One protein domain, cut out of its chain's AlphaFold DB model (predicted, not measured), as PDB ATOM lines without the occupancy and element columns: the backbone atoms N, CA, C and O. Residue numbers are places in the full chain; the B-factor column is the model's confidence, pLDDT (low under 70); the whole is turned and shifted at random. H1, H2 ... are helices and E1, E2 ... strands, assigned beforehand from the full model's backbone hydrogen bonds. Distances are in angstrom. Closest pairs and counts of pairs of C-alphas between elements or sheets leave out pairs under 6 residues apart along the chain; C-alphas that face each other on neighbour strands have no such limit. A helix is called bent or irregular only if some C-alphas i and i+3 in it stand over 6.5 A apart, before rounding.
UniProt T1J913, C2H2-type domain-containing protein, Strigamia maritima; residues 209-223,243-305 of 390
ATOM      1  N   ASP A 209     146.275 162.602 154.422       68.88
ATOM      2  CA  ASP A 209     145.422 163.232 155.442       68.88
ATOM      3  C   ASP A 209     144.139 162.442 155.750       68.88
ATOM      4  O   ASP A 209     143.607 161.704 154.913       68.88
ATOM      5  N   ILE A 210     143.615 162.617 156.969       70.25
ATOM      6  CA  ILE A 210     142.299 162.096 157.362       70.25
ATOM      7  C   ILE A 210     141.233 162.851 156.562       70.25
ATOM      8  O   ILE A 210     140.921 163.995 156.870       70.25
ATOM      9  N   VAL A 211     140.658 162.196 155.550       79.94
ATOM     10  CA  VAL A 211     139.629 162.806 154.686       79.94
ATOM     11  C   VAL A 211     138.325 163.032 155.457       79.94
ATOM     12  O   VAL A 211     137.738 164.103 155.376       79.94
ATOM     13  N   VAL A 212     137.867 162.029 156.219       78.62
ATOM     14  CA  VAL A 212     136.648 162.120 157.037       78.62
ATOM     15  C   VAL A 212     136.800 161.277 158.303       78.62
ATOM     16  O   VAL A 212     137.323 160.163 158.255       78.62
ATOM     17  N   HIS A 213     136.324 161.787 159.441       81.69
ATOM     18  CA  HIS A 213     136.260 161.039 160.698       81.69
ATOM     19  C   HIS A 213     134.956 161.332 161.451       81.69
ATOM     20  O   HIS A 213     134.432 162.445 161.409       81.69
ATOM     21  N   LYS A 214     134.443 160.335 162.180       80.50
ATOM     22  CA  LYS A 214     133.327 160.513 163.115       80.50
ATOM     23  C   LYS A 214     133.469 159.573 164.302       80.50
ATOM     24  O   LYS A 214     133.793 158.399 164.142       80.50
ATOM     25  N   THR A 215     133.178 160.086 165.494       81.44
ATOM     26  CA  THR A 215     133.041 159.288 166.715       81.44
ATOM     27  C   THR A 215     131.735 159.652 167.414       81.44
ATOM     28  O   THR A 215     131.361 160.821 167.489       81.44
ATOM     29  N   PHE A 216     131.000 158.647 167.880       80.38
ATOM     30  CA  PHE A 216     129.787 158.831 168.673       80.38
ATOM     31  C   PHE A 216     129.556 157.609 169.562       80.38
ATOM     32  O   PHE A 216     130.065 156.514 169.307       80.38
ATOM     33  N   HIS A 217     128.818 157.811 170.652       79.69
ATOM     34  CA  HIS A 217     128.598 156.796 171.675       79.69
ATOM     35  C   HIS A 217     127.142 156.805 172.130       79.69
ATOM     36  O   HIS A 217     126.600 157.856 172.463       79.69
ATOM     37  N   ARG A 218     126.534 155.619 172.219       77.94
ATOM     38  CA  ARG A 218     125.224 155.411 172.843       77.94
ATOM     39  C   ARG A 218     125.352 154.430 174.003       77.94
ATOM     40  O   ARG A 218     126.092 153.450 173.932       77.94
ATOM     41  N   TYR A 219     124.628 154.686 175.089       74.06
ATOM     42  CA  TYR A 219     124.613 153.797 176.249       74.06
ATOM     43  C   TYR A 219     123.734 152.571 175.972       74.06
ATOM     44  O   TYR A 219     122.511 152.630 176.107       74.06
ATOM     45  N   THR A 220     124.365 151.457 175.603       75.50
ATOM     46  CA  THR A 220     123.692 150.190 175.250       75.50
ATOM     47  C   THR A 220     123.809 149.113 176.332       75.50
ATOM     48  O   THR A 220     123.031 148.164 176.363       75.50
ATOM     49  N   VAL A 221     124.728 149.277 177.290       71.00
ATOM     50  CA  VAL A 221     124.968 148.330 178.394       71.00
ATOM     51  C   VAL A 221     124.621 148.938 179.754       71.00
ATOM     52  O   VAL A 221     124.664 150.152 179.950       71.00
ATOM     53  N   ARG A 222     124.273 148.091 180.732       67.31
ATOM     54  CA  ARG A 222     124.156 148.520 182.139       67.31
ATOM     55  C   ARG A 222     125.535 148.904 182.674       67.31
ATOM     56  O   ARG A 222     126.511 148.219 182.397       67.31
ATOM     57  N   ALA A 223     125.610 149.937 183.512       48.38
ATOM     58  CA  ALA A 223     126.800 150.159 184.328       48.38
ATOM     59  C   ALA A 223     126.967 148.972 185.306       48.38
ATOM     60  O   ALA A 223     126.014 148.656 186.022       48.38
ATOM     61  N   SER A 243     111.069 146.685 181.899       75.31
ATOM     62  CA  SER A 243     111.550 147.841 182.661       75.31
ATOM     63  C   SER A 243     111.900 148.996 181.715       75.31
ATOM     64  O   SER A 243     112.521 148.762 180.674       75.31
ATOM     65  N   GLY A 244     111.597 150.240 182.104       77.69
ATOM     66  CA  GLY A 244     111.925 151.427 181.298       77.69
ATOM     67  C   GLY A 244     113.407 151.498 180.903       77.69
ATOM     68  O   GLY A 244     113.741 151.773 179.755       77.69
ATOM     69  N   GLY A 245     114.314 151.103 181.804       78.31
ATOM     70  CA  GLY A 245     115.749 151.047 181.506       78.31
ATOM     71  C   GLY A 245     116.174 149.927 180.543       78.31
ATOM     72  O   GLY A 245     117.270 149.994 179.994       78.31
ATOM     73  N   ALA A 246     115.376 148.872 180.352       73.19
ATOM     74  CA  ALA A 246     115.614 147.884 179.292       73.19
ATOM     75  C   ALA A 246     115.125 148.396 177.932       73.19
ATOM     76  O   ALA A 246     115.867 148.277 176.961       73.19
ATOM     77  N   SER A 247     113.952 149.037 177.888       80.12
ATOM     78  CA  SER A 247     113.428 149.678 176.674       80.12
ATOM     79  C   SER A 247     114.387 150.744 176.133       80.12
ATOM     80  O   SER A 247     114.764 150.703 174.966       80.12
ATOM     81  N   LEU A 248     114.898 151.616 177.009       81.31
ATOM     82  CA  LEU A 248     115.849 152.664 176.629       81.31
ATOM     83  C   LEU A 248     117.152 152.102 176.033       81.31
ATOM     84  O   LEU A 248     117.682 152.650 175.073       81.31
ATOM     85  N   ARG A 249     117.668 150.981 176.561       85.00
ATOM     86  CA  ARG A 249     118.857 150.325 175.986       85.00
ATOM     87  C   ARG A 249     118.572 149.703 174.620       85.00
ATOM     88  O   ARG A 249     119.437 149.797 173.762       85.00
ATOM     89  N   ARG A 250     117.378 149.138 174.397       81.44
ATOM     90  CA  ARG A 250     116.962 148.634 173.074       81.44
ATOM     91  C   ARG A 250     116.848 149.761 172.055       81.44
ATOM     92  O   ARG A 250     117.377 149.635 170.962       81.44
ATOM     93  N   GLN A 251     116.220 150.873 172.434       82.69
ATOM     94  CA  GLN A 251     116.138 152.067 171.588       82.69
ATOM     95  C   GLN A 251     117.532 152.631 171.278       82.69
ATOM     96  O   GLN A 251     117.816 152.992 170.140       82.69
ATOM     97  N   ASN A 252     118.436 152.646 172.261       84.81
ATOM     98  CA  ASN A 252     119.819 153.067 172.049       84.81
ATOM     99  C   ASN A 252     120.611 152.105 171.153       84.81
ATOM    100  O   ASN A 252     121.427 152.577 170.370       84.81
ATOM    101  N   GLU A 253     120.398 150.790 171.262       82.62
ATOM    102  CA  GLU A 253     120.990 149.789 170.363       82.62
ATOM    103  C   GLU A 253     120.458 149.961 168.934       82.62
ATOM    104  O   GLU A 253     121.252 150.059 168.004       82.62
ATOM    105  N   ALA A 254     119.139 150.092 168.760       82.62
ATOM    106  CA  ALA A 254     118.510 150.303 167.456       82.62
ATOM    107  C   ALA A 254     118.965 151.610 166.796       82.62
ATOM    108  O   ALA A 254     119.350 151.619 165.632       82.62
ATOM    109  N   GLY A 255     118.997 152.710 167.546       85.12
ATOM    110  CA  GLY A 255     119.468 153.973 166.994       85.12
ATOM    111  C   GLY A 255     120.985 154.013 166.776       85.12
ATOM    112  O   GLY A 255     121.436 154.732 165.900       85.12
ATOM    113  N   LEU A 256     121.784 153.206 167.492       84.69
ATOM    114  CA  LEU A 256     123.203 153.035 167.155       84.69
ATOM    115  C   LEU A 256     123.358 152.379 165.779       84.69
ATOM    116  O   LEU A 256     124.225 152.787 165.015       84.69
ATOM    117  N   VAL A 257     122.525 151.381 165.470       83.19
ATOM    118  CA  VAL A 257     122.502 150.736 164.149       83.19
ATOM    119  C   VAL A 257     122.115 151.748 163.070       83.19
ATOM    120  O   VAL A 257     122.836 151.872 162.086       83.19
ATOM    121  N   GLN A 258     121.043 152.516 163.283       84.25
ATOM    122  CA  GLN A 258     120.587 153.539 162.332       84.25
ATOM    123  C   GLN A 258     121.651 154.615 162.076       84.25
ATOM    124  O   GLN A 258     121.983 154.883 160.926       84.25
ATOM    125  N   ASP A 259     122.243 155.186 163.131       84.94
ATOM    126  CA  ASP A 259     123.282 156.216 163.002       84.94
ATOM    127  C   ASP A 259     124.502 155.699 162.216       84.94
ATOM    128  O   ASP A 259     125.095 156.424 161.418       84.94
ATOM    129  N   VAL A 260     124.891 154.436 162.441       84.56
ATOM    130  CA  VAL A 260     125.993 153.787 161.716       84.56
ATOM    131  C   VAL A 260     125.637 153.578 160.245       84.56
ATOM    132  O   VAL A 260     126.479 153.842 159.391       84.56
ATOM    133  N   GLN A 261     124.416 153.142 159.934       82.44
ATOM    134  CA  GLN A 261     123.959 152.951 158.555       82.44
ATOM    135  C   GLN A 261     123.933 154.269 157.777       82.44
ATOM    136  O   GLN A 261     124.519 154.343 156.703       82.44
ATOM    137  N   ILE A 262     123.360 155.325 158.364       84.06
ATOM    138  CA  ILE A 262     123.342 156.672 157.774       84.06
ATOM    139  C   ILE A 262     124.772 157.163 157.510       84.06
ATOM    140  O   ILE A 262     125.060 157.750 156.469       84.06
ATOM    141  N   LEU A 263     125.695 156.907 158.439       84.44
ATOM    142  CA  LEU A 263     127.094 157.288 158.269       84.44
ATOM    143  C   LEU A 263     127.780 156.515 157.132       84.44
ATOM    144  O   LEU A 263     128.555 157.102 156.381       84.44
ATOM    145  N   LEU A 264     127.507 155.215 156.998       83.62
ATOM    146  CA  LEU A 264     128.044 154.408 155.903       83.62
ATOM    147  C   LEU A 264     127.489 154.850 154.547       83.62
ATOM    148  O   LEU A 264     128.250 154.907 153.587       83.62
ATOM    149  N   GLU A 265     126.212 155.221 154.483       83.56
ATOM    150  CA  GLU A 265     125.584 155.771 153.278       83.56
ATOM    151  C   GLU A 265     126.193 157.127 152.896       83.56
ATOM    152  O   GLU A 265     126.585 157.339 151.749       83.56
ATOM    153  N   LEU A 266     126.404 158.015 153.873       86.56
ATOM    154  CA  LEU A 266     127.091 159.291 153.655       86.56
ATOM    155  C   LEU A 266     128.529 159.091 153.142       86.56
ATOM    156  O   LEU A 266     129.037 159.884 152.346       86.56
ATOM    157  N   TRP A 267     129.204 158.040 153.608       86.81
ATOM    158  CA  TRP A 267     130.574 157.714 153.217       86.81
ATOM    159  C   TRP A 267     130.667 156.805 151.988       86.81
ATOM    160  O   TRP A 267     131.785 156.522 151.563       86.81
ATOM    161  N   ASP A 268     129.556 156.393 151.370       83.19
ATOM    162  CA  ASP A 268     129.532 155.440 150.248       83.19
ATOM    163  C   ASP A 268     130.478 155.850 149.103       83.19
ATOM    164  O   ASP A 268     131.300 155.063 148.626       83.19
ATOM    165  N   SER A 269     130.455 157.133 148.735       82.00
ATOM    166  CA  SER A 269     131.328 157.690 147.693       82.00
ATOM    167  C   SER A 269     132.827 157.585 148.014       82.00
ATOM    168  O   SER A 269     133.649 157.461 147.101       82.00
ATOM    169  N   GLN A 270     133.193 157.630 149.298       80.62
ATOM    170  CA  GLN A 270     134.567 157.472 149.772       80.62
ATOM    171  C   GLN A 270     134.917 155.986 149.911       80.62
ATOM    172  O   GLN A 270     135.990 155.571 149.479       80.62
ATOM    173  N   LEU A 271     133.990 155.170 150.423       80.00
ATOM    174  CA  LEU A 271     134.153 153.726 150.603       80.00
ATOM    175  C   LEU A 271     134.379 152.998 149.273       80.00
ATOM    176  O   LEU A 271     135.239 152.124 149.204       80.00
ATOM    177  N   LYS A 272     133.697 153.405 148.195       80.44
ATOM    178  CA  LYS A 272     133.908 152.862 146.839       80.44
ATOM    179  C   LYS A 272     135.307 153.133 146.279       80.44
ATOM    180  O   LYS A 272     135.789 152.374 145.444       80.44
ATOM    181  N   LYS A 273     135.973 154.197 146.739       78.75
ATOM    182  CA  LYS A 273     137.355 154.537 146.356       78.75
ATOM    183  C   LYS A 273     138.392 153.825 147.228       78.75
ATOM    184  O   LYS A 273     139.579 153.836 146.903       78.75
ATOM    185  N   CYS A 274     137.980 153.226 148.347       72.62
ATOM    186  CA  CYS A 274     138.888 152.546 149.259       72.62
ATOM    187  C   CYS A 274     139.323 151.182 148.704       72.62
ATOM    188  O   CYS A 274     138.510 150.336 148.346       72.62
ATOM    189  N   HIS A 275     140.631 150.925 148.727       71.06
ATOM    190  CA  HIS A 275     141.211 149.634 148.337       71.06
ATOM    191  C   HIS A 275     141.049 148.545 149.408       71.06
ATOM    192  O   HIS A 275     141.110 147.354 149.112       71.06
ATOM    193  N   ALA A 276     140.906 148.945 150.670       68.75
ATOM    194  CA  ALA A 276     140.702 148.043 151.792       68.75
ATOM    195  C   ALA A 276     139.921 148.763 152.888       68.75
ATOM    196  O   ALA A 276     140.215 149.917 153.202       68.75
ATOM    197  N   VAL A 277     138.969 148.057 153.495       77.69
ATOM    198  CA  VAL A 277     138.211 148.558 154.642       77.69
ATOM    199  C   VAL A 277     138.632 147.779 155.877       77.69
ATOM    200  O   VAL A 277     138.440 146.562 155.967       77.69
ATOM    201  N   PHE A 278     139.222 148.494 156.831       77.00
ATOM    202  CA  PHE A 278     139.615 147.939 158.118       77.00
ATOM    203  C   PHE A 278     138.533 148.200 159.155       77.00
ATOM    204  O   PHE A 278     138.150 149.344 159.384       77.00
ATOM    205  N   PHE A 279     138.082 147.149 159.834       78.50
ATOM    206  CA  PHE A 279     137.090 147.286 160.895       78.50
ATOM    207  C   PHE A 279     137.426 146.427 162.114       78.50
ATOM    208  O   PHE A 279     138.159 145.434 162.047       78.50
ATOM    209  N   ARG A 280     136.850 146.813 163.258       78.88
ATOM    210  CA  ARG A 280     136.872 146.039 164.501       78.88
ATOM    211  C   ARG A 280     135.479 146.010 165.112       78.88
ATOM    212  O   ARG A 280     135.062 146.963 165.760       78.88
ATOM    213  N   ALA A 281     134.810 144.873 164.972       79.00
ATOM    214  CA  ALA A 281     133.519 144.606 165.589       79.00
ATOM    215  C   ALA A 281     133.573 143.246 166.308       79.00
ATOM    216  O   ALA A 281     133.477 142.206 165.655       79.00
ATOM    217  N   PRO A 282     133.814 143.222 167.632       73.06
ATOM    218  CA  PRO A 282     133.872 141.973 168.383       73.06
ATOM    219  C   PRO A 282     132.477 141.344 168.538       73.06
ATOM    220  O   PRO A 282     131.490 142.052 168.738       73.06
ATOM    221  N   GLY A 283     132.411 140.009 168.504       71.75
ATOM    222  CA  GLY A 283     131.178 139.244 168.726       71.75
ATOM    223  C   GLY A 283     130.089 139.525 167.685       71.75
ATOM    224  O   GLY A 283     130.372 139.669 166.498       71.75
ATOM    225  N   SER A 284     128.840 139.639 168.144       69.56
ATOM    226  CA  SER A 284     127.660 139.887 167.302       69.56
ATOM    227  C   SER A 284     127.583 141.310 166.730       69.56
ATOM    228  O   SER A 284     126.686 141.608 165.948       69.56
ATOM    229  N   ASN A 285     128.522 142.202 167.070       74.06
ATOM    230  CA  ASN A 285     128.501 143.592 166.602       74.06
ATOM    231  C   ASN A 285     128.840 143.735 165.111       74.06
ATOM    232  O   ASN A 285     128.675 144.817 164.559       74.06
ATOM    233  N   LYS A 286     129.314 142.672 164.444       73.62
ATOM    234  CA  LYS A 286     129.540 142.683 162.989       73.62
ATOM    235  C   LYS A 286     128.247 142.968 162.218       73.62
ATOM    236  O   LYS A 286     128.286 143.711 161.246       73.62
ATOM    237  N   ALA A 287     127.116 142.457 162.707       71.69
ATOM    238  CA  ALA A 287     125.802 142.690 162.110       71.69
ATOM    239  C   ALA A 287     125.395 144.177 162.122       71.69
ATOM    240  O   ALA A 287     124.650 144.606 161.254       71.69
ATOM    241  N   ILE A 288     125.926 144.984 163.052       76.62
ATOM    242  CA  ILE A 288     125.662 146.435 163.116       76.62
ATOM    243  C   ILE A 288     126.303 147.165 161.929       76.62
ATOM    244  O   ILE A 288     125.737 148.126 161.424       76.62
ATOM    245  N   LEU A 289     127.489 146.721 161.501       74.00
ATOM    246  CA  LEU A 289     128.214 147.332 160.384       74.00
ATOM    247  C   LEU A 289     127.774 146.777 159.030       74.00
ATOM    248  O   LEU A 289     127.847 147.495 158.040       74.00
ATOM    249  N   PHE A 290     127.385 145.501 158.979       71.94
ATOM    250  CA  PHE A 290     127.254 144.783 157.710       71.94
ATOM    251  C   PHE A 290     125.875 144.177 157.437       71.94
ATOM    252  O   PHE A 290     125.658 143.758 156.307       71.94
ATOM    253  N   GLY A 291     124.952 144.180 158.410       64.62
ATOM    254  CA  GLY A 291     123.555 143.746 158.241       64.62
ATOM    255  C   GLY A 291     123.362 142.430 157.469       64.62
ATOM    256  O   GLY A 291     124.262 141.593 157.421       64.62
ATOM    257  N   ASP A 292     122.183 142.286 156.853       54.38
ATOM    258  CA  ASP A 292     121.870 141.251 155.845       54.38
ATOM    259  C   ASP A 292     122.053 141.766 154.403       54.38
ATOM    260  O   ASP A 292     121.912 141.020 153.435       54.38
ATOM    261  N   SER A 293     122.349 143.057 154.238       51.47
ATOM    262  CA  SER A 293     122.495 143.696 152.936       51.47
ATOM    263  C   SER A 293     123.667 144.661 152.976       51.47
ATOM    264  O   SER A 293     123.600 145.744 153.556       51.47
ATOM    265  N   LEU A 294     124.756 144.229 152.358       52.88
ATOM    266  CA  LEU A 294     125.839 145.098 151.952       52.88
ATOM    267  C   LEU A 294     126.218 144.697 150.533       52.88
ATOM    268  O   LEU A 294     126.396 143.506 150.255       52.88
ATOM    269  N   ASP A 295     126.348 145.685 149.652       53.50
ATOM    270  CA  ASP A 295     126.795 145.471 148.282       53.50
ATOM    271  C   ASP A 295     128.072 144.627 148.260       53.50
ATOM    272  O   ASP A 295     129.047 144.890 148.978       53.50
ATOM    273  N   ALA A 296     128.075 143.610 147.397       46.09
ATOM    274  CA  ALA A 296     129.142 142.617 147.270       46.09
ATOM    275  C   ALA A 296     130.552 143.234 147.114       46.09
ATOM    276  O   ALA A 296     131.551 142.604 147.463       46.09
ATOM    277  N   ALA A 297     130.641 144.483 146.645       44.09
ATOM    278  CA  ALA A 297     131.881 145.240 146.508       44.09
ATOM    279  C   ALA A 297     132.553 145.575 147.854       44.09
ATOM    280  O   ALA A 297     133.768 145.426 147.987       44.09
ATOM    281  N   VAL A 298     131.787 145.975 148.876       54.62
ATOM    282  CA  VAL A 298     132.345 146.252 150.212       54.62
ATOM    283  C   VAL A 298     132.635 144.944 150.946       54.62
ATOM    284  O   VAL A 298     133.591 144.885 151.716       54.62
ATOM    285  N   ALA A 299     131.887 143.872 150.648       53.69
ATOM    286  CA  ALA A 299     132.159 142.522 151.144       53.69
ATOM    287  C   ALA A 299     133.493 141.938 150.643       53.69
ATOM    288  O   ALA A 299     134.197 141.269 151.399       53.69
ATOM    289  N   ALA A 300     133.885 142.240 149.403       46.94
ATOM    290  CA  ALA A 300     135.117 141.727 148.802       46.94
ATOM    291  C   ALA A 300     136.409 142.358 149.369       46.94
ATOM    292  O   ALA A 300     137.452 141.706 149.393       46.94
ATOM    293  N   SER A 301     136.354 143.601 149.864       55.59
ATOM    294  CA  SER A 301     137.531 144.371 150.321       55.59
ATOM    295  C   SER A 301     137.727 144.372 151.848       55.59
ATOM    296  O   SER A 301     138.470 145.199 152.394       55.59
ATOM    297  N   GLN A 302     137.059 143.455 152.557       65.38
ATOM    298  CA  GLN A 302     137.028 143.399 154.019       65.38
ATOM    299  C   GLN A 302     138.328 142.865 154.618       65.38
ATOM    300  O   GLN A 302     138.787 141.771 154.290       65.38
ATOM    301  N   LYS A 303     138.897 143.607 155.577       59.91
ATOM    302  CA  LYS A 303     140.035 143.136 156.372       59.91
ATOM    303  C   LYS A 303     139.820 143.412 157.853       59.91
ATOM    304  O   LYS A 303     139.627 144.546 158.283       59.91
ATOM    305  N   VAL A 304     139.904 142.359 158.659       58.16
ATOM    306  CA  VAL A 304     139.859 142.480 160.119       58.16
ATOM    307  C   VAL A 304     141.188 143.051 160.612       58.16
ATOM    308  O   VAL A 304     142.256 142.616 160.176       58.16
ATOM    309  N   LEU A 305     141.133 144.019 161.530       57.38
ATOM    310  CA  LEU A 305     142.337 144.553 162.167       57.38
ATOM    311  C   LEU A 305     143.053 143.451 162.978       57.38
ATOM    312  O   LEU A 305     142.454 142.906 163.906       57.38
TER     313      LEU A 305
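AT A GLANCE: This is residues 209 to 223 and 243 to 305 of the 390 residues of the protein "C2H2-type domain-containing protein" of Strigamia maritima (UniProt T1J913). One long helix, H1, makes most of the length; H3 packs on its residues 257 to 261, and beyond its end H2 leads back into a small parallel sheet, E1 = E2. The printed part has 78 residues, mostly helix: H1 H2 E1 H3 H4 E2. It is only just loose, close to compact (radius of gyration of the C-alphas 14.3 A), spanning 45 by 25 by 21 A.

IN THESE COORDINATES: After unnamed residues 209 to 223 and the cut comes H1, residues 244 to 266, 32.5 A long, with C-alpha 244 at (111.925, 151.427, 181.298); then H2, residues 268 to 271; E1, residues 277 to 279; H3, residues 283 to 290, 12.9 A long and only just irregular, C-alphas 283 and 286 being 6.9 A apart; H4, residues 296 to 300; and E2, residues 302 to 304, with C-alpha 304 at (139.859, 142.480, 160.119).

HOW THE PARTS SIT: H1 and H3 touch, closest C-alphas Val 257 and Ile 288, 5.4 A, the same way at a steep tilt of 45 degrees. E1, H3 H4, E2 form a strand-helix-strand unit, parallel neighbours joined through helices, its crossover right-handed; N 303 and O 277 are 3.0 A apart. O i to N i+4 pairs within hydrogen-bond range: every one in H4, 18 of 19 in H1, 1 of 4 in H3, with 3 of 5 i+3 pairs; H2 is too short.

THE WHOLE: Residues 224 to 242 are cut, C-alphas 223 and 243 being 15.5 A apart. No link is long. pLDDT is under 70 at 20 residues, among them 291 to 305.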